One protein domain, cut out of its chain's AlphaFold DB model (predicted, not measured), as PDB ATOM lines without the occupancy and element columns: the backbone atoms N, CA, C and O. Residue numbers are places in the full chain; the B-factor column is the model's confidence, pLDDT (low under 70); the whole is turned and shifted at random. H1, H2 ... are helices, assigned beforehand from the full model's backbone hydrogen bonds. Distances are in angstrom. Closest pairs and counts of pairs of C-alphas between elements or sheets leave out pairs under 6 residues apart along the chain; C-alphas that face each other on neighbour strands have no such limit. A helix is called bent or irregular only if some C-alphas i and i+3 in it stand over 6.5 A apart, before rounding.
ATOM      1  N   ARG A 118     199.496 165.868 144.100       90.38
ATOM      2  CA  ARG A 118     198.328 165.283 144.785       90.38
ATOM      3  C   ARG A 118     197.104 166.189 144.628       90.38
ATOM      4  O   ARG A 118     196.460 166.541 145.615       90.38
ATOM      5  N   TYR A 119     196.792 166.554 143.381       91.38
ATOM      6  CA  TYR A 119     195.829 167.606 143.026       91.38
ATOM      7  C   TYR A 119     194.484 167.458 143.737       91.38
ATOM      8  O   TYR A 119     194.035 168.404 144.372       91.38
ATOM      9  N   ARG A 120     193.892 166.259 143.728       91.19
ATOM     10  CA  ARG A 120     192.622 165.986 144.412       91.19
ATOM     11  C   ARG A 120     192.660 166.321 145.905       91.19
ATOM     12  O   ARG A 120     191.812 167.055 146.384       91.19
ATOM     13  N   ALA A 121     193.689 165.866 146.624       91.12
ATOM     14  CA  ALA A 121     193.827 166.131 148.058       91.12
ATOM     15  C   ALA A 121     194.085 167.618 148.367       91.12
ATOM     16  O   ALA A 121     193.670 168.102 149.415       91.12
ATOM     17  N   ALA A 122     194.753 168.347 147.466       92.44
ATOM     18  CA  ALA A 122     194.903 169.797 147.575       92.44
ATOM     19  C   ALA A 122     193.566 170.524 147.338       92.44
ATOM     20  O   ALA A 122     193.186 171.394 148.119       92.44
ATOM     21  N   ILE A 123     192.831 170.136 146.291       92.00
ATOM     22  CA  ILE A 123     191.519 170.692 145.941       92.00
ATOM     23  C   ILE A 123     190.474 170.408 147.029       92.00
ATOM     24  O   ILE A 123     189.746 171.325 147.396       92.00
ATOM     25  N   ASP A 124     190.447 169.205 147.608       91.50
ATOM     26  CA  ASP A 124     189.563 168.859 148.729       91.50
ATOM     27  C   ASP A 124     189.770 169.819 149.924       91.50
ATOM     28  O   ASP A 124     188.795 170.291 150.512       91.50
ATOM     29  N   ILE A 125     191.023 170.189 150.238       90.25
ATOM     30  CA  ILE A 125     191.334 171.196 151.270       90.25
ATOM     31  C   ILE A 125     190.879 172.593 150.830       90.25
ATOM     32  O   ILE A 125     190.214 173.276 151.605       90.25
ATOM     33  N   PHE A 126     191.175 173.022 149.595       89.44
ATOM     34  CA  PHE A 126     190.742 174.333 149.085       89.44
ATOM     35  C   PHE A 126     189.211 174.498 149.069       89.44
ATOM     36  O   PHE A 126     188.718 175.601 149.308       89.44
ATOM     37  N   ILE A 127     188.463 173.417 148.820       88.81
ATOM     38  CA  ILE A 127     187.001 173.376 148.941       88.81
ATOM     39  C   ILE A 127     186.587 173.494 150.414       88.81
ATOM     40  O   ILE A 127     185.739 174.324 150.732       88.81
ATOM     41  N   ALA A 128     187.188 172.702 151.309       87.88
ATOM     42  CA  ALA A 128     186.828 172.668 152.729       87.88
ATOM     43  C   ALA A 128     187.062 174.004 153.456       87.88
ATOM     44  O   ALA A 128     186.260 174.382 154.306       87.88
ATOM     45  N   ILE A 129     188.126 174.733 153.105       85.50
ATOM     46  CA  ILE A 129     188.421 176.071 153.651       85.50
ATOM     47  C   ILE A 129     187.755 177.208 152.872       85.50
ATOM     48  O   ILE A 129     188.013 178.372 153.165       85.50
ATOM     49  N   GLU A 130     186.939 176.898 151.861       84.56
ATOM     50  CA  GLU A 130     186.235 177.902 151.063       84.56
ATOM     51  C   GLU A 130     187.179 178.938 150.397       84.56
ATOM     52  O   GLU A 130     186.868 180.127 150.285       84.56
ATOM     53  N   ALA A 131     188.339 178.485 149.907       82.44
ATOM     54  CA  ALA A 131     189.417 179.355 149.432       82.44
ATOM     55  C   ALA A 131     188.969 180.386 148.358       82.44
ATOM     56  O   ALA A 131     188.119 180.085 147.507       82.44
ATOM     57  N   PRO A 132     189.545 181.609 148.348       84.50
ATOM     58  CA  PRO A 132     189.289 182.589 147.298       84.50
ATOM     59  C   PRO A 132     189.787 182.062 145.940       84.50
ATOM     60  O   PRO A 132     190.954 181.661 145.848       84.50
ATOM     61  N   PRO A 133     188.954 182.077 144.877       86.00
ATOM     62  CA  PRO A 133     189.290 181.448 143.600       86.00
ATOM     63  C   PRO A 133     190.604 181.932 142.994       86.00
ATOM     64  O   PRO A 133     191.383 181.111 142.521       86.00
ATOM     65  N   GLU A 134     190.910 183.228 143.086       85.19
ATOM     66  CA  GLU A 134     192.186 183.788 142.628       85.19
ATOM     67  C   GLU A 134     193.413 183.041 143.163       85.19
ATOM     68  O   GLU A 134     194.354 182.792 142.415       85.19
ATOM     69  N   ARG A 135     193.420 182.691 144.460       84.06
ATOM     70  CA  ARG A 135     194.564 182.058 145.143       84.06
ATOM     71  C   ARG A 135     194.793 180.624 144.664       84.06
ATOM     72  O   ARG A 135     195.929 180.166 144.695       84.06
ATOM     73  N   VAL A 136     193.739 179.950 144.198       86.38
ATOM     74  CA  VAL A 136     193.811 178.603 143.610       86.38
ATOM     75  C   VAL A 136     194.159 178.683 142.121       86.38
ATOM     76  O   VAL A 136     195.037 177.964 141.659       86.38
ATOM     77  N   ILE A 137     193.535 179.600 141.374       87.31
ATOM     78  CA  ILE A 137     193.755 179.783 139.930       87.31
ATOM     79  C   ILE A 137     195.202 180.215 139.637       87.31
ATOM     80  O   ILE A 137     195.801 179.708 138.692       87.31
ATOM     81  N   LYS A 138     195.805 181.058 140.490       87.19
ATOM     82  CA  LYS A 138     197.218 181.495 140.419       87.19
ATOM     83  C   LYS A 138     198.248 180.348 140.356       87.19
ATOM     84  O   LYS A 138     199.362 180.575 139.888       87.19
ATOM     85  N   LEU A 139     197.888 179.137 140.799       84.88
ATOM     86  CA  LEU A 139     198.750 177.944 140.779       84.88
ATOM     87  C   LEU A 139     198.847 177.266 139.398       84.88
ATOM     88  O   LEU A 139     199.656 176.360 139.217       84.88
ATOM     89  N   TYR A 140     198.021 177.674 138.431       86.38
ATOM     90  CA  TYR A 140     197.932 177.067 137.102       86.38
ATOM     91  C   TYR A 140     198.639 177.925 136.030       86.38
ATOM     92  O   TYR A 140     198.736 179.145 136.192       86.38
ATOM     93  N   PRO A 141     199.119 177.328 134.918       85.19
ATOM     94  CA  PRO A 141     199.788 178.059 133.833       85.19
ATOM     95  C   PRO A 141     198.843 179.012 133.082       85.19
ATOM     96  O   PRO A 141     197.614 178.900 133.187       85.19
ATOM     97  N   LYS A 142     199.405 179.931 132.282       81.81
ATOM     98  CA  LYS A 142     198.672 180.984 131.543       81.81
ATOM     99  C   LYS A 142     197.539 180.445 130.666       81.81
ATOM    100  O   LYS A 142     196.489 181.082 130.565       81.81
ATOM    101  N   ALA A 143     197.689 179.238 130.118       79.00
ATOM    102  CA  ALA A 143     196.626 178.534 129.397       79.00
ATOM    103  C   ALA A 143     195.288 178.466 130.176       79.00
ATOM    104  O   ALA A 143     194.222 178.621 129.581       79.00
ATOM    105  N   ILE A 144     195.336 178.303 131.504       81.12
ATOM    106  CA  ILE A 144     194.166 178.251 132.400       81.12
ATOM    107  C   ILE A 144     193.963 179.581 133.132       81.12
ATOM    108  O   ILE A 144     192.860 180.124 133.124       81.12
ATOM    109  N   ALA A 145     195.017 180.106 133.758       76.00
ATOM    110  CA  ALA A 145     194.936 181.255 134.660       76.00
ATOM    111  C   ALA A 145     194.962 182.623 133.952       76.00
ATOM    112  O   ALA A 145     194.671 183.639 134.582       76.00
ATOM    113  N   GLY A 146     195.305 182.669 132.659       79.44
ATOM    114  CA  GLY A 146     195.523 183.919 131.931       79.44
ATOM    115  C   GLY A 146     196.608 184.771 132.592       79.44
ATOM    116  O   GLY A 146     197.626 184.247 133.047       79.44
ATOM    117  N   ASP A 147     196.348 186.072 132.696       71.12
ATOM    118  CA  ASP A 147     197.268 187.065 133.269       71.12
ATOM    119  C   ASP A 147     197.507 186.892 134.781       71.12
ATOM    120  O   ASP A 147     198.406 187.509 135.345       71.12
ATOM    121  N   LEU A 148     196.724 186.035 135.451       69.75
ATOM    122  CA  LEU A 148     196.893 185.704 136.868       69.75
ATOM    123  C   LEU A 148     197.876 184.548 137.110       69.75
ATOM    124  O   LEU A 148     198.080 184.174 138.263       69.75
ATOM    125  N   SER A 149     198.467 183.948 136.072       66.62
ATOM    126  CA  SER A 149     199.442 182.871 136.270       66.62
ATOM    127  C   SER A 149     200.745 183.385 136.883       66.62
ATOM    128  O   SER A 149     201.340 184.338 136.384       66.62
ATOM    129  N   ILE A 150     201.231 182.700 137.921       65.62
ATOM    130  CA  ILE A 150     202.568 182.930 138.497       65.62
ATOM    131  C   ILE A 150     203.659 182.213 137.666       65.62
ATOM    132  O   ILE A 150     204.848 182.469 137.832       65.62
ATOM    133  N   ILE A 151     203.269 181.320 136.750       63.94
ATOM    134  CA  ILE A 151     204.194 180.529 135.934       63.94
ATOM    135  C   ILE A 151     204.577 181.334 134.686       63.94
ATOM    136  O   ILE A 151     203.775 181.516 133.764       63.94
ATOM    137  N   GLU A 152     205.824 181.804 134.639       50.84
ATOM    138  CA  GLU A 152     206.407 182.350 133.416       50.84
ATOM    139  C   GLU A 152     206.681 181.215 132.421       50.84
ATOM    140  O   GLU A 152     207.623 180.437 132.573       50.84
ATOM    141  N   GLU A 209     202.740 170.726 132.513       72.62
ATOM    142  CA  GLU A 209     202.547 170.505 131.080       72.62
ATOM    143  C   GLU A 209     201.899 169.144 130.763       72.62
ATOM    144  O   GLU A 209     201.891 168.199 131.558       72.62
ATOM    145  N   GLY A 210     201.317 169.037 129.564       78.00
ATOM    146  CA  GLY A 210     200.802 167.779 129.021       78.00
ATOM    147  C   GLY A 210     199.726 167.097 129.882       78.00
ATOM    148  O   GLY A 210     198.673 167.664 130.173       78.00
ATOM    149  N   LYS A 211     199.953 165.825 130.234       79.00
ATOM    150  CA  LYS A 211     198.950 164.964 130.896       79.00
ATOM    151  C   LYS A 211     198.691 165.346 132.357       79.00
ATOM    152  O   LYS A 211     197.560 165.205 132.830       79.00
ATOM    153  N   ASP A 212     199.712 165.833 133.058       84.31
ATOM    154  CA  ASP A 212     199.583 166.300 134.439       84.31
ATOM    155  C   ASP A 212     198.682 167.538 134.511       84.31
ATOM    156  O   ASP A 212     197.790 167.593 135.357       84.31
ATOM    157  N   LEU A 213     198.834 168.469 133.559       86.44
ATOM    158  CA  LEU A 213     197.980 169.652 133.434       86.44
ATOM    159  C   LEU A 213     196.505 169.285 133.227       86.44
ATOM    160  O   LEU A 213     195.635 169.871 133.866       86.44
ATOM    161  N   ILE A 214     196.210 168.288 132.383       85.50
ATOM    162  CA  ILE A 214     194.833 167.817 132.153       85.50
ATOM    163  C   ILE A 214     194.239 167.231 133.443       85.50
ATOM    164  O   ILE A 214     193.100 167.543 133.788       85.50
ATOM    165  N   THR A 215     195.009 166.433 134.190       87.44
ATOM    166  CA  THR A 215     194.565 165.883 135.484       87.44
ATOM    167  C   THR A 215     194.299 167.001 136.500       87.44
ATOM    168  O   THR A 215     193.240 167.027 137.126       87.44
ATOM    169  N   ALA A 216     195.212 167.968 136.615       89.06
ATOM    170  CA  ALA A 216     195.057 169.117 137.502       89.06
ATOM    171  C   ALA A 216     193.859 170.010 137.114       89.06
ATOM    172  O   ALA A 216     193.196 170.557 137.997       89.06
ATOM    173  N   ALA A 217     193.563 170.147 135.816       88.81
ATOM    174  CA  ALA A 217     192.422 170.895 135.284       88.81
ATOM    175  C   ALA A 217     191.075 170.193 135.548       88.81
ATOM    176  O   ALA A 217     190.080 170.847 135.861       88.81
ATOM    177  N   ILE A 218     191.030 168.856 135.489       89.31
ATOM    178  CA  ILE A 218     189.830 168.081 135.851       89.31
ATOM    179  C   ILE A 218     189.481 168.288 137.329       89.31
ATOM    180  O   ILE A 218     188.325 168.572 137.643       89.31
ATOM    181  N   GLU A 219     190.468 168.219 138.226       91.19
ATOM    182  CA  GLU A 219     190.246 168.493 139.650       91.19
ATOM    183  C   GLU A 219     189.883 169.980 139.882       91.19
ATOM    184  O   GLU A 219     188.957 170.267 140.643       91.19
ATOM    185  N   LEU A 220     190.492 170.927 139.147       90.75
ATOM    186  CA  LEU A 220     190.111 172.351 139.178       90.75
ATOM    187  C   LEU A 220     188.640 172.581 138.806       90.75
ATOM    188  O   LEU A 220     187.974 173.408 139.427       90.75
ATOM    189  N   ASN A 221     188.107 171.844 137.826       90.38
ATOM    190  CA  ASN A 221     186.698 171.959 137.439       90.38
ATOM    191  C   ASN A 221     185.765 171.662 138.622       90.38
ATOM    192  O   ASN A 221     184.740 172.328 138.764       90.38
ATOM    193  N   SER A 222     186.124 170.718 139.501       90.12
ATOM    194  CA  SER A 222     185.333 170.421 140.704       90.12
ATOM    195  C   SER A 222     185.304 171.607 141.679       90.12
ATOM    196  O   SER A 222     184.229 172.000 142.141       90.12
ATOM    197  N   PHE A 223     186.454 172.257 141.899       91.81
ATOM    198  CA  PHE A 223     186.571 173.471 142.709       91.81
ATOM    199  C   PHE A 223     185.778 174.637 142.106       91.81
ATOM    200  O   PHE A 223     184.993 175.272 142.808       91.81
ATOM    201  N   LEU A 224     185.920 174.895 140.803       90.00
ATOM    202  CA  LEU A 224     185.245 176.004 140.118       90.00
ATOM    203  C   LEU A 224     183.720 175.821 140.066       90.00
ATOM    204  O   LEU A 224     182.983 176.789 140.255       90.00
ATOM    205  N   VAL A 225     183.217 174.595 139.885       89.00
ATOM    206  CA  VAL A 225     181.773 174.297 139.972       89.00
ATOM    207  C   VAL A 225     181.242 174.524 141.392       89.00
ATOM    208  O   VAL A 225     180.137 175.052 141.561       89.00
ATOM    209  N   ASN A 226     182.028 174.192 142.418       87.94
ATOM    210  CA  ASN A 226     181.667 174.458 143.809       87.94
ATOM    211  C   ASN A 226     181.681 175.972 144.111       87.94
ATOM    212  O   ASN A 226     180.695 176.518 144.607       87.94
ATOM    213  N   ALA A 227     182.718 176.690 143.666       85.50
ATOM    214  CA  ALA A 227     182.803 178.149 143.740       85.50
ATOM    215  C   ALA A 227     181.619 178.838 143.035       85.50
ATOM    216  O   ALA A 227     180.997 179.728 143.614       85.50
ATOM    217  N   ARG A 228     181.226 178.384 141.837       86.25
ATOM    218  CA  ARG A 228     180.033 178.871 141.119       86.25
ATOM    219  C   ARG A 228     178.739 178.600 141.887       86.25
ATOM    220  O   ARG A 228     177.858 179.455 141.928       86.25
ATOM    221  N   THR A 229     178.631 177.446 142.543       86.25
ATOM    222  CA  THR A 229     177.482 177.106 143.402       86.25
ATOM    223  C   THR A 229     177.417 177.996 144.646       86.25
ATOM    224  O   THR A 229     176.330 178.421 145.036       86.25
ATOM    225  N   ARG A 230     178.567 178.359 145.228       82.69
ATOM    226  CA  ARG A 230     178.655 179.356 146.303       82.69
ATOM    227  C   ARG A 230     178.241 180.751 145.833       82.69
ATOM    228  O   ARG A 230     177.436 181.384 146.505       82.69
ATOM    229  N   MET A 231     178.734 181.219 144.684       81.25
ATOM    230  CA  MET A 231     178.399 182.556 144.164       81.25
ATOM    231  C   MET A 231     176.894 182.729 143.923       81.25
ATOM    232  O   MET A 231     176.353 183.778 144.250       81.25
ATOM    233  N   LYS A 232     176.187 181.675 143.490       81.44
ATOM    234  CA  LYS A 232     174.715 181.663 143.357       81.44
ATOM    235  C   LYS A 232     173.933 181.916 144.655       81.44
ATOM    236  O   LYS A 232     172.730 182.150 144.587       81.44
ATOM    237  N   LYS A 233     174.569 181.846 145.832       79.06
ATOM    238  CA  LYS A 233     173.945 182.248 147.106       79.06
ATOM    239  C   LYS A 233     173.875 183.772 147.263       79.06
ATOM    240  O   LYS A 233     172.992 184.254 147.961       79.06
ATOM    241  N   PHE A 234     174.802 184.496 146.635       75.31
ATOM    242  CA  PHE A 234     175.017 185.935 146.818       75.31
ATOM    243  C   PHE A 234     174.687 186.761 145.572       75.31
ATOM    244  O   PHE A 234     174.368 187.936 145.704       75.31
ATOM    245  N   LEU A 235     174.751 186.161 144.381       78.00
ATOM    246  CA  LEU A 235     174.557 186.828 143.097       78.00
ATOM    247  C   LEU A 235     173.434 186.152 142.305       78.00
ATOM    248  O   LEU A 235     173.427 184.924 142.148       78.00
ATOM    249  N   ASP A 236     172.518 186.946 141.758       74.75
ATOM    250  CA  ASP A 236     171.598 186.463 140.735       74.75
ATOM    251  C   ASP A 236     172.387 186.110 139.466       74.75
ATOM    252  O   ASP A 236     173.194 186.895 138.966       74.75
ATOM    253  N   SER A 237     172.145 184.910 138.942       69.69
ATOM    254  CA  SER A 237     172.876 184.388 137.786       69.69
ATOM    255  C   SER A 237     172.535 185.128 136.492       69.69
ATOM    256  O   SER A 237     173.379 185.177 135.604       69.69
ATOM    257  N   GLU A 238     171.325 185.682 136.368       64.69
ATOM    258  CA  GLU A 238     170.872 186.328 135.128       64.69
ATOM    259  C   GLU A 238     171.124 187.836 135.114       64.69
ATOM    260  O   GLU A 238     171.574 188.367 134.099       64.69
ATOM    261  N   THR A 239     170.862 188.538 136.223       62.41
ATOM    262  CA  THR A 239     171.041 190.001 136.285       62.41
ATOM    263  C   THR A 239     172.400 190.453 136.817       62.41
ATOM    264  O   THR A 239     172.735 191.625 136.653       62.41
ATOM    265  N   GLY A 240     173.178 189.566 137.450       63.19
ATOM    266  CA  GLY A 240     174.455 189.924 138.075       63.19
ATOM    267  C   GLY A 240     174.324 190.833 139.300       63.19
ATOM    268  O   GLY A 240     175.310 191.447 139.689       63.19
ATOM    269  N   LYS A 241     173.124 190.938 139.886       71.44
ATOM    270  CA  LYS A 241     172.848 191.746 141.081       71.44
ATOM    271  C   LYS A 241     172.996 190.940 142.361       71.44
ATOM    272  O   LYS A 241     172.753 189.731 142.367       71.44
ATOM    273  N   ILE A 242     173.320 191.620 143.458       72.12
ATOM    274  CA  ILE A 242     173.347 191.002 144.789       72.12
ATOM    275  C   ILE A 242     171.936 190.536 145.188       72.12
ATOM    276  O   ILE A 242     170.952 191.271 145.072       72.12
ATOM    277  N   LEU A 243     171.835 189.293 145.663       70.19
ATOM    278  CA  LEU A 243     170.611 188.741 146.241       70.19
ATOM    279  C   LEU A 243     170.438 189.252 147.681       70.19
ATOM    280  O   LEU A 243     171.393 189.183 148.457       70.19
ATOM    281  N   PRO A 244     169.235 189.710 148.081       61.12
ATOM    282  CA  PRO A 244     169.004 190.154 149.450       61.12
ATOM    283  C   PRO A 244     169.228 188.994 150.440       61.12
ATOM    284  O   PRO A 244     168.811 187.864 150.148       61.12
ATOM    285  N   PRO A 245     169.844 189.245 151.614       56.53
ATOM    286  CA  PRO A 245     170.019 188.225 152.639       56.53
ATOM    287  C   PRO A 245     168.681 187.582 153.006       56.53
ATOM    288  O   PRO A 245     167.699 188.267 153.293       56.53
ATOM    289  N   GLU A 272     178.767 198.566 149.466       63.78
ATOM    290  CA  GLU A 272     177.893 197.627 148.752       63.78
ATOM    291  C   GLU A 272     178.159 197.624 147.238       63.78
ATOM    292  O   GLU A 272     178.159 196.570 146.605       63.78
ATOM    293  N   LYS A 273     178.481 198.785 146.652       67.00
ATOM    294  CA  LYS A 273     178.830 198.889 145.226       67.00
ATOM    295  C   LYS A 273     180.199 198.273 144.907       67.00
ATOM    296  O   LYS A 273     180.339 197.575 143.904       67.00
ATOM    297  N   ASP A 274     181.201 198.519 145.748       74.88
ATOM    298  CA  ASP A 274     182.530 197.899 145.645       74.88
ATOM    299  C   ASP A 274     182.450 196.369 145.835       74.88
ATOM    300  O   ASP A 274     183.080 195.602 145.104       74.88
ATOM    301  N   ARG A 275     181.584 195.910 146.746       72.12
ATOM    302  CA  ARG A 275     181.251 194.495 146.958       72.12
ATOM    303  C   ARG A 275     180.567 193.870 145.738       72.12
ATOM    304  O   ARG A 275     180.978 192.784 145.330       72.12
ATOM    305  N   GLU A 276     179.574 194.528 145.135       76.50
ATOM    306  CA  GLU A 276     178.903 194.058 143.910       76.50
ATOM    307  C   GLU A 276     179.906 193.904 142.761       76.50
ATOM    308  O   GLU A 276     179.965 192.848 142.125       76.50
ATOM    309  N   GLN A 277     180.764 194.907 142.555       81.50
ATOM    310  CA  GLN A 277     181.798 194.859 141.524       81.50
ATOM    311  C   GLN A 277     182.785 193.702 141.753       81.50
ATOM    312  O   GLN A 277     183.033 192.927 140.830       81.50
ATOM    313  N   LYS A 278     183.295 193.512 142.977       80.81
ATOM    314  CA  LYS A 278     184.236 192.420 143.294       80.81
ATOM    315  C   LYS A 278     183.608 191.030 143.182       80.81
ATOM    316  O   LYS A 278     184.277 190.084 142.758       80.81
ATOM    317  N   LEU A 279     182.323 190.887 143.516       81.31
ATOM    318  CA  LEU A 279     181.575 189.647 143.286       81.31
ATOM    319  C   LEU A 279     181.421 189.359 141.787       81.31
ATOM    320  O   LEU A 279     181.625 188.218 141.370       81.31
ATOM    321  N   LEU A 280     181.134 190.379 140.973       83.31
ATOM    322  CA  LEU A 280     181.035 190.251 139.518       83.31
ATOM    323  C   LEU A 280     182.392 189.926 138.867       83.31
ATOM    324  O   LEU A 280     182.457 189.060 137.997       83.31
ATOM    325  N   GLU A 281     183.480 190.559 139.312       85.19
ATOM    326  CA  GLU A 281     184.851 190.266 138.870       85.19
ATOM    327  C   GLU A 281     185.265 188.833 139.240       85.19
ATOM    328  O   GLU A 281     185.767 188.093 138.390       85.19
ATOM    329  N   THR A 282     184.960 188.388 140.465       84.62
ATOM    330  CA  THR A 282     185.186 186.997 140.900       84.62
ATOM    331  C   THR A 282     184.360 186.007 140.071       84.62
ATOM    332  O   THR A 282     184.871 184.955 139.678       84.62
ATOM    333  N   ALA A 283     183.103 186.336 139.757       87.19
ATOM    334  CA  ALA A 283     182.237 185.498 138.929       87.19
ATOM    335  C   ALA A 283     182.731 185.404 137.481       87.19
ATOM    336  O   ALA A 283     182.810 184.302 136.930       87.19
ATOM    337  N   LYS A 284     183.139 186.538 136.898       89.44
ATOM    338  CA  LYS A 284     183.778 186.609 135.580       89.44
ATOM    339  C   LYS A 284     185.041 185.752 135.540       89.44
ATOM    340  O   LYS A 284     185.208 184.978 134.598       89.44
ATOM    341  N   LEU A 285     185.893 185.842 136.563       88.12
ATOM    342  CA  LEU A 285     187.104 185.033 136.683       88.12
ATOM    343  C   LEU A 285     186.780 183.532 136.737       88.12
ATOM    344  O   LEU A 285     187.275 182.778 135.905       88.12
ATOM    345  N   VAL A 286     185.916 183.097 137.660       88.88
ATOM    346  CA  VAL A 286     185.566 181.675 137.834       88.88
ATOM    347  C   VAL A 286     184.971 181.073 136.562       88.88
ATOM    348  O   VAL A 286     185.429 180.015 136.129       88.88
ATOM    349  N   ASP A 287     183.992 181.732 135.937       90.00
ATOM    350  CA  ASP A 287     183.340 181.206 134.732       90.00
ATOM    351  C   ASP A 287     184.290 181.222 133.511       90.00
ATOM    352  O   ASP A 287     184.307 180.268 132.729       90.00
ATOM    353  N   THR A 288     185.155 182.239 133.375       90.50
ATOM    354  CA  THR A 288     186.165 182.299 132.295       90.50
ATOM    355  C   THR A 288     187.252 181.237 132.469       90.50
ATOM    356  O   THR A 288     187.636 180.582 131.496       90.50
ATOM    357  N   THR A 289     187.734 181.006 133.695       89.56
ATOM    358  CA  THR A 289     188.700 179.935 133.980       89.56
ATOM    359  C   THR A 289     188.066 178.554 133.815       89.56
ATOM    360  O   THR A 289     188.719 177.654 133.290       89.56
ATOM    361  N   LEU A 290     186.788 178.380 134.170       90.75
ATOM    362  CA  LEU A 290     186.050 177.135 133.934       90.75
ATOM    363  C   LEU A 290     185.936 176.839 132.432       90.75
ATOM    364  O   LEU A 290     186.169 175.707 132.012       90.75
ATOM    365  N   PHE A 291     185.661 177.858 131.613       90.94
ATOM    366  CA  PHE A 291     185.693 177.731 130.157       90.94
ATOM    367  C   PHE A 291     187.090 177.343 129.632       90.94
ATOM    368  O   PHE A 291     187.201 176.363 128.895       90.94
ATOM    369  N   ARG A 292     188.161 178.044 130.043       89.00
ATOM    370  CA  ARG A 292     189.549 177.709 129.652       89.00
ATOM    371  C   ARG A 292     189.916 176.269 130.032       89.00
ATOM    372  O   ARG A 292     190.449 175.528 129.210       89.00
ATOM    373  N   SER A 293     189.566 175.856 131.248       89.00
ATOM    374  CA  SER A 293     189.786 174.501 131.758       89.00
ATOM    375  C   SER A 293     189.010 173.447 130.955       89.00
ATOM    376  O   SER A 293     189.596 172.458 130.515       89.00
ATOM    377  N   TYR A 294     187.728 173.681 130.646       89.31
ATOM    378  CA  TYR A 294     186.947 172.800 129.766       89.31
ATOM    379  C   TYR A 294     187.528 172.702 128.353       89.31
ATOM    380  O   TYR A 294     187.568 171.601 127.808       89.31
ATOM    381  N   MET A 295     188.023 173.795 127.767       86.75
ATOM    382  CA  MET A 295     188.658 173.752 126.443       86.75
ATOM    383  C   MET A 295     189.947 172.918 126.413       86.75
ATOM    384  O   MET A 295     190.289 172.391 125.357       86.75
ATOM    385  N   LEU A 296     190.629 172.749 127.551       86.00
ATOM    386  CA  LEU A 296     191.802 171.877 127.680       86.00
ATOM    387  C   LEU A 296     191.434 170.429 128.038       86.00
ATOM    388  O   LEU A 296     191.990 169.501 127.456       86.00
ATOM    389  N   SER A 297     190.515 170.211 128.988       85.81
ATOM    390  CA  SER A 297     190.216 168.865 129.500       85.81
ATOM    391  C   SER A 297     189.062 168.157 128.783       85.81
ATOM    392  O   SER A 297     189.120 166.951 128.565       85.81
ATOM    393  N   MET A 298     187.968 168.871 128.488       84.00
ATOM    394  CA  MET A 298     186.691 168.298 128.033       84.00
ATOM    395  C   MET A 298     185.883 169.294 127.167       84.00
ATOM    396  O   MET A 298     184.862 169.819 127.623       84.00
ATOM    397  N   PRO A 299     186.268 169.539 125.895       84.75
ATOM    398  CA  PRO A 299     185.609 170.548 125.057       84.75
ATOM    399  C   PRO A 299     184.102 170.319 124.853       84.75
ATOM    400  O   PRO A 299     183.342 171.258 124.617       84.75
ATOM    401  N   SER A 300     183.616 169.079 124.966       85.50
ATOM    402  CA  SER A 300     182.184 168.745 124.903       85.50
ATOM    403  C   SER A 300     181.318 169.463 125.951       85.50
ATOM    404  O   SER A 300     180.115 169.596 125.733       85.50
ATOM    405  N   LEU A 301     181.901 169.955 127.050       84.38
ATOM    406  CA  LEU A 301     181.187 170.666 128.118       84.38
ATOM    407  C   LEU A 301     181.024 172.180 127.880       84.38
ATOM    408  O   LEU A 301     180.266 172.817 128.611       84.38
ATOM    409  N   ALA A 302     181.646 172.753 126.841       83.56
ATOM    410  CA  ALA A 302     181.515 174.179 126.517       83.56
ATOM    411  C   ALA A 302     180.073 174.578 126.126       83.56
ATOM    412  O   ALA A 302     179.493 175.467 126.743       83.56
ATOM    413  N   GLY A 303     179.436 173.875 125.181       80.94
ATOM    414  CA  GLY A 303     178.041 174.144 124.792       80.94
ATOM    415  C   GLY A 303     177.029 174.060 125.957       80.94
ATOM    416  O   GLY A 303     176.189 174.948 126.105       80.94
ATOM    417  N   PRO A 304     177.087 173.035 126.836       85.06
ATOM    418  CA  PRO A 304     176.317 173.010 128.084       85.06
ATOM    419  C   PRO A 304     176.583 174.187 129.037       85.06
ATOM    420  O   PRO A 304     175.657 174.612 129.724       85.06
ATOM    421  N   LEU A 305     177.811 174.723 129.089       84.25
ATOM    422  CA  LEU A 305     178.142 175.894 129.907       84.25
ATOM    423  C   LEU A 305     177.452 177.162 129.381       84.25
ATOM    424  O   LEU A 305     176.908 177.918 130.181       84.25
ATOM    425  N   PHE A 306     177.424 177.365 128.060       82.69
ATOM    426  CA  PHE A 306     176.836 178.558 127.435       82.69
ATOM    427  C   PHE A 306     175.306 178.589 127.451       82.69
ATOM    428  O   PHE A 306     174.720 179.665 127.522       82.69
ATOM    429  N   ARG A 307     174.657 177.419 127.483       81.25
ATOM    430  CA  ARG A 307     173.207 177.296 127.723       81.25
ATOM    431  C   ARG A 307     172.782 177.629 129.159       81.25
ATOM    432  O   ARG A 307     171.588 177.692 129.433       81.25
ATOM    433  N   LEU A 308     173.732 177.822 130.074       82.38
ATOM    434  CA  LEU A 308     173.482 178.303 131.429       82.38
ATOM    435  C   LEU A 308     173.895 179.780 131.544       82.38
ATOM    436  O   LEU A 308     174.898 180.170 130.939       82.38
ATOM    437  N   PRO A 309     173.211 180.588 132.375       77.75
ATOM    438  CA  PRO A 309     173.644 181.951 132.664       77.75
ATOM    439  C   PRO A 309     175.074 181.948 133.220       77.75
ATOM    440  O   PRO A 309     175.380 181.233 134.181       77.75
ATOM    441  N   ASN A 310     175.967 182.682 132.557       84.06
ATOM    442  CA  ASN A 310     177.407 182.655 132.794       84.06
ATOM    443  C   ASN A 310     178.017 184.059 132.693       84.06
ATOM    444  O   ASN A 310     177.590 184.893 131.890       84.06
ATOM    445  N   PHE A 311     179.067 184.297 133.470       84.62
ATOM    446  CA  PHE A 311     179.791 185.565 133.534       84.62
ATOM    447  C   PHE A 311     181.078 185.571 132.697       84.62
ATOM    448  O   PHE A 311     181.823 186.541 132.769       84.62
ATOM    449  N   CYS A 312     181.307 184.561 131.841       85.25
ATOM    450  CA  CYS A 312     182.514 184.449 131.011       85.25
ATOM    451  C   CYS A 312     182.830 185.735 130.230       85.25
ATOM    452  O   CYS A 312     181.913 186.405 129.736       85.25
ATOM    453  N   ASP A 313     184.123 186.020 130.078       84.12
ATOM    454  CA  ASP A 313     184.648 187.129 129.286       84.12
ATOM    455  C   ASP A 313     184.412 186.920 127.776       84.12
ATOM    456  O   ASP A 313     184.897 185.919 127.233       84.12
ATOM    457  N   PRO A 314     183.684 187.816 127.077       82.69
ATOM    458  CA  PRO A 314     183.403 187.650 125.655       82.69
ATOM    459  C   PRO A 314     184.639 187.553 124.768       82.69
ATOM    460  O   PRO A 314     184.638 186.744 123.842       82.69
ATOM    461  N   ASP A 315     185.688 188.323 125.059       82.12
ATOM    462  CA  ASP A 315     186.863 188.406 124.187       82.12
ATOM    463  C   ASP A 315     187.672 187.099 124.225       82.12
ATOM    464  O   ASP A 315     187.960 186.506 123.184       82.12
ATOM    465  N   VAL A 316     187.911 186.575 125.433       83.88
ATOM    466  CA  VAL A 316     188.594 185.291 125.675       83.88
ATOM    467  C   VAL A 316     187.820 184.108 125.084       83.88
ATOM    468  O   VAL A 316     188.414 183.182 124.527       83.88
ATOM    469  N   VAL A 317     186.488 184.107 125.219       84.88
ATOM    470  CA  VAL A 317     185.639 183.045 124.657       84.88
ATOM    471  C   VAL A 317     185.654 183.092 123.129       84.88
ATOM    472  O   VAL A 317     185.790 182.051 122.485       84.88
ATOM    473  N   ASN A 318     185.566 184.289 122.545       82.44
ATOM    474  CA  ASN A 318     185.598 184.492 121.101       82.44
ATOM    475  C   ASN A 318     186.925 184.025 120.483       82.44
ATOM    476  O   ASN A 318     186.907 183.220 119.554       82.44
ATOM    477  N   GLU A 319     188.061 184.456 121.037       83.38
ATOM    478  CA  GLU A 319     189.400 184.044 120.597       83.38
ATOM    479  C   GLU A 319     189.551 182.511 120.607       83.38
ATOM    480  O   GLU A 319     189.820 181.898 119.570       83.38
ATOM    481  N   LYS A 320     189.271 181.857 121.744       82.31
ATOM    482  CA  LYS A 320     189.500 180.408 121.888       82.31
ATOM    483  C   LYS A 320     188.535 179.538 121.073       82.31
ATOM    484  O   LYS A 320     188.911 178.449 120.624       82.31
ATOM    485  N   LEU A 321     187.290 179.976 120.866       83.50
ATOM    486  CA  LEU A 321     186.333 179.248 120.019       83.50
ATOM    487  C   LEU A 321     186.604 179.446 118.523       83.50
ATOM    488  O   LEU A 321     186.350 178.523 117.746       83.50
ATOM    489  N   LEU A 322     187.155 180.599 118.124       79.69
ATOM    490  CA  LEU A 322     187.640 180.839 116.763       79.69
ATOM    491  C   LEU A 322     188.832 179.940 116.425       79.69
ATOM    492  O   LEU A 322     188.773 179.225 115.427       79.69
ATOM    493  N   GLU A 323     189.866 179.909 117.273       81.69
ATOM    494  CA  GLU A 323     191.041 179.036 117.094       81.69
ATOM    495  C   GLU A 323     190.664 177.556 116.934       81.69
ATOM    496  O   GLU A 323     191.240 176.836 116.122       81.69
ATOM    497  N   THR A 324     189.681 177.095 117.713       80.06
ATOM    498  CA  THR A 324     189.239 175.692 117.717       80.06
ATOM    499  C   THR A 324     188.133 175.390 116.700       80.06
ATOM    500  O   THR A 324     187.675 174.248 116.614       80.06
ATOM    501  N   GLY A 325     187.691 176.382 115.916       73.81
ATOM    502  CA  GLY A 325     186.670 176.234 114.873       73.81
ATOM    503  C   GLY A 325     185.268 175.874 115.386       73.81
ATOM    504  O   GLY A 325     184.449 175.336 114.636       73.81
ATOM    505  N   ARG A 326     184.962 176.138 116.663       77.94
ATOM    506  CA  ARG A 326     183.710 175.713 117.321       77.94
ATOM    507  C   ARG A 326     182.609 176.768 117.212       77.94
ATOM    508  O   ARG A 326     182.033 177.223 118.196       77.94
ATOM    509  N   TYR A 327     182.281 177.127 115.971       73.62
ATOM    510  CA  TYR A 327     181.357 178.221 115.651       73.62
ATOM    511  C   TYR A 327     179.943 178.059 116.229       73.62
ATOM    512  O   TYR A 327     179.296 179.059 116.512       73.62
ATOM    513  N   ASN A 328     179.450 176.828 116.408       75.62
ATOM    514  CA  ASN A 328     178.120 176.604 116.987       75.62
ATOM    515  C   ASN A 328     178.087 176.996 118.479       75.62
ATOM    516  O   ASN A 328     177.174 177.697 118.897       75.62
ATOM    517  N   ASP A 329     179.110 176.623 119.259       78.31
ATOM    518  CA  ASP A 329     179.193 176.992 120.681       78.31
ATOM    519  C   ASP A 329     179.368 178.512 120.857       78.31
ATOM    520  O   ASP A 329     178.844 179.103 121.797       78.31
ATOM    521  N   LEU A 330     180.086 179.160 119.930       77.81
ATOM    522  CA  LEU A 330     180.301 180.610 119.922       77.81
ATOM    523  C   LEU A 330     179.004 181.386 119.648       77.81
ATOM    524  O   LEU A 330     178.764 182.447 120.220       77.81
ATOM    525  N   VAL A 331     178.142 180.829 118.800       73.38
ATOM    526  CA  VAL A 331     176.798 181.347 118.534       73.38
ATOM    527  C   VAL A 331     175.895 181.183 119.756       73.38
ATOM    528  O   VAL A 331     175.263 182.160 120.155       73.38
ATOM    529  N   ASP A 332     175.882 180.002 120.383       76.25
ATOM    530  CA  ASP A 332     175.147 179.758 121.633       76.25
ATOM    531  C   ASP A 332     175.590 180.743 122.731       76.25
ATOM    532  O   ASP A 332     174.756 181.322 123.431       76.25
ATOM    533  N   PHE A 333     176.900 180.996 122.840       80.75
ATOM    534  CA  PHE A 333     177.472 181.972 123.766       80.75
ATOM    535  C   PHE A 333     176.993 183.402 123.495       80.75
ATOM    536  O   PHE A 333     176.480 184.061 124.405       80.75
ATOM    537  N   PHE A 334     177.122 183.897 122.259       76.75
ATOM    538  CA  PHE A 334     176.685 185.254 121.936       76.75
ATOM    539  C   PHE A 334     175.170 185.436 122.082       76.75
ATOM    540  O   PHE A 334     174.732 186.493 122.542       76.75
ATOM    541  N   HIS A 335     174.375 184.414 121.749       73.25
ATOM    542  CA  HIS A 335     172.932 184.416 121.973       73.25
ATOM    543  C   HIS A 335     172.608 184.500 123.473       73.25
ATOM    544  O   HIS A 335     171.851 185.377 123.888       73.25
ATOM    545  N   GLY A 336     173.244 183.668 124.309       71.56
ATOM    546  CA  GLY A 336     173.082 183.705 125.767       71.56
ATOM    547  C   GLY A 336     173.504 185.037 126.404       71.56
ATOM    548  O   GLY A 336     172.870 185.498 127.351       71.56
ATOM    549  N   LYS A 337     174.530 185.700 125.859       72.88
ATOM    550  CA  LYS A 337     175.010 187.022 126.307       72.88
ATOM    551  C   LYS A 337     174.246 188.217 125.720       72.88
ATOM    552  O   LYS A 337     174.568 189.350 126.067       72.88
ATOM    553  N   LYS A 338     173.284 187.997 124.815       71.00
ATOM    554  CA  LYS A 338     172.631 189.040 123.995       71.00
ATOM    555  C   LYS A 338     173.609 189.901 123.170       71.00
ATOM    556  O   LYS A 338     173.303 191.027 122.779       71.00
TER     557      LYS A 338
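This is residues 118 to 152, 209 to 245 and 272 to 338 of the 593 residues of the protein "Vps39_1 domain-containing protein" of Monilinia fructigena (UniProt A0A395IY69). A long helix, H5, runs through the middle of a layered pile of mostly aligned helices. H4 and then H1 lie on one side of it, short H2 and H3 cover another part of it, and H6 with the hairpin of H7 and H8 lies on the other side. The printed part has 139 residues with eight named helices, H1 to H8 in chain order, and no named strand: all helix. It is compact, with a radius of gyration of the C-alphas of 14.8 A and spans of 43 by 38 by 25 A.

H5, residues 272 to 297, is the hub, touching five helices. H4, residues 210 to 231, touches it opposite ways at a shallow tilt of 32 degrees, only just short of steep; the closest C-alphas, of Ile 214 and Ser 297, are 5.4 A apart. H1, residues 119 to 128, touches H4 the same way at 12 degrees, a shallow tilt, closest at C-alphas 119 and 216, 5.8 A. H2, residues 133 to 137, touches H5 residues 282 to 289 alone, closest at C-alphas 133 and 286, 6.9 A. H3, residues 142 to 148, touches H5 residues 289 to 293 alone, closest at C-alphas 144 and 292, 5.4 A. H6, residues 299 to 306, forms a hairpin with H5, closest at C-alphas 294 and 301, 6.4 A. H7, residues 314 to 323, and H8, residues 327 to 336, form another, closest at C-alphas 321 and 330, 6.2 A. H8 touches H6, closest at C-alphas 333 and 306, 5.1 A. H7 only just touches H5, with 3 pairs of C-alphas within 8 A, closest at C-alphas 317 and 291, 7.6 A. Every O i to N i+4 pair is within hydrogen-bond range in H1, H2, H5, H7 and H8; the counts are 17 of 18 in H4, 2 of 4 in H6 and 1 of 3 in H3, where 1 of 4 O i to N i+3 pairs is.

H5 is 36.7 A long, from C-alpha 272 at (177.893, 197.627, 148.752); H4 is 30.8 A, with a kink of 26 degrees near residue 219. H1 begins at C-alpha 119 (195.829, 167.606, 143.026), and H8 ends at C-alpha 336 (173.082, 183.705, 125.767). H3 is irregular, C-alphas 144 and 147 being 9.4 A apart, and H6 only just, C-alphas 300 and 303 being 6.8 A apart.

The two C-alphas farthest apart, of Gly 210 and Pro 244, are 43.9 A apart. Residues 153 to 208 and 246 to 271 are not printed, with C-alpha gaps of 12.7 A and 12.9 A; no link printed whole is long. Residues 148 to 152, 237 to 240, 244 to 245 and 272 to 273 are under pLDDT 70.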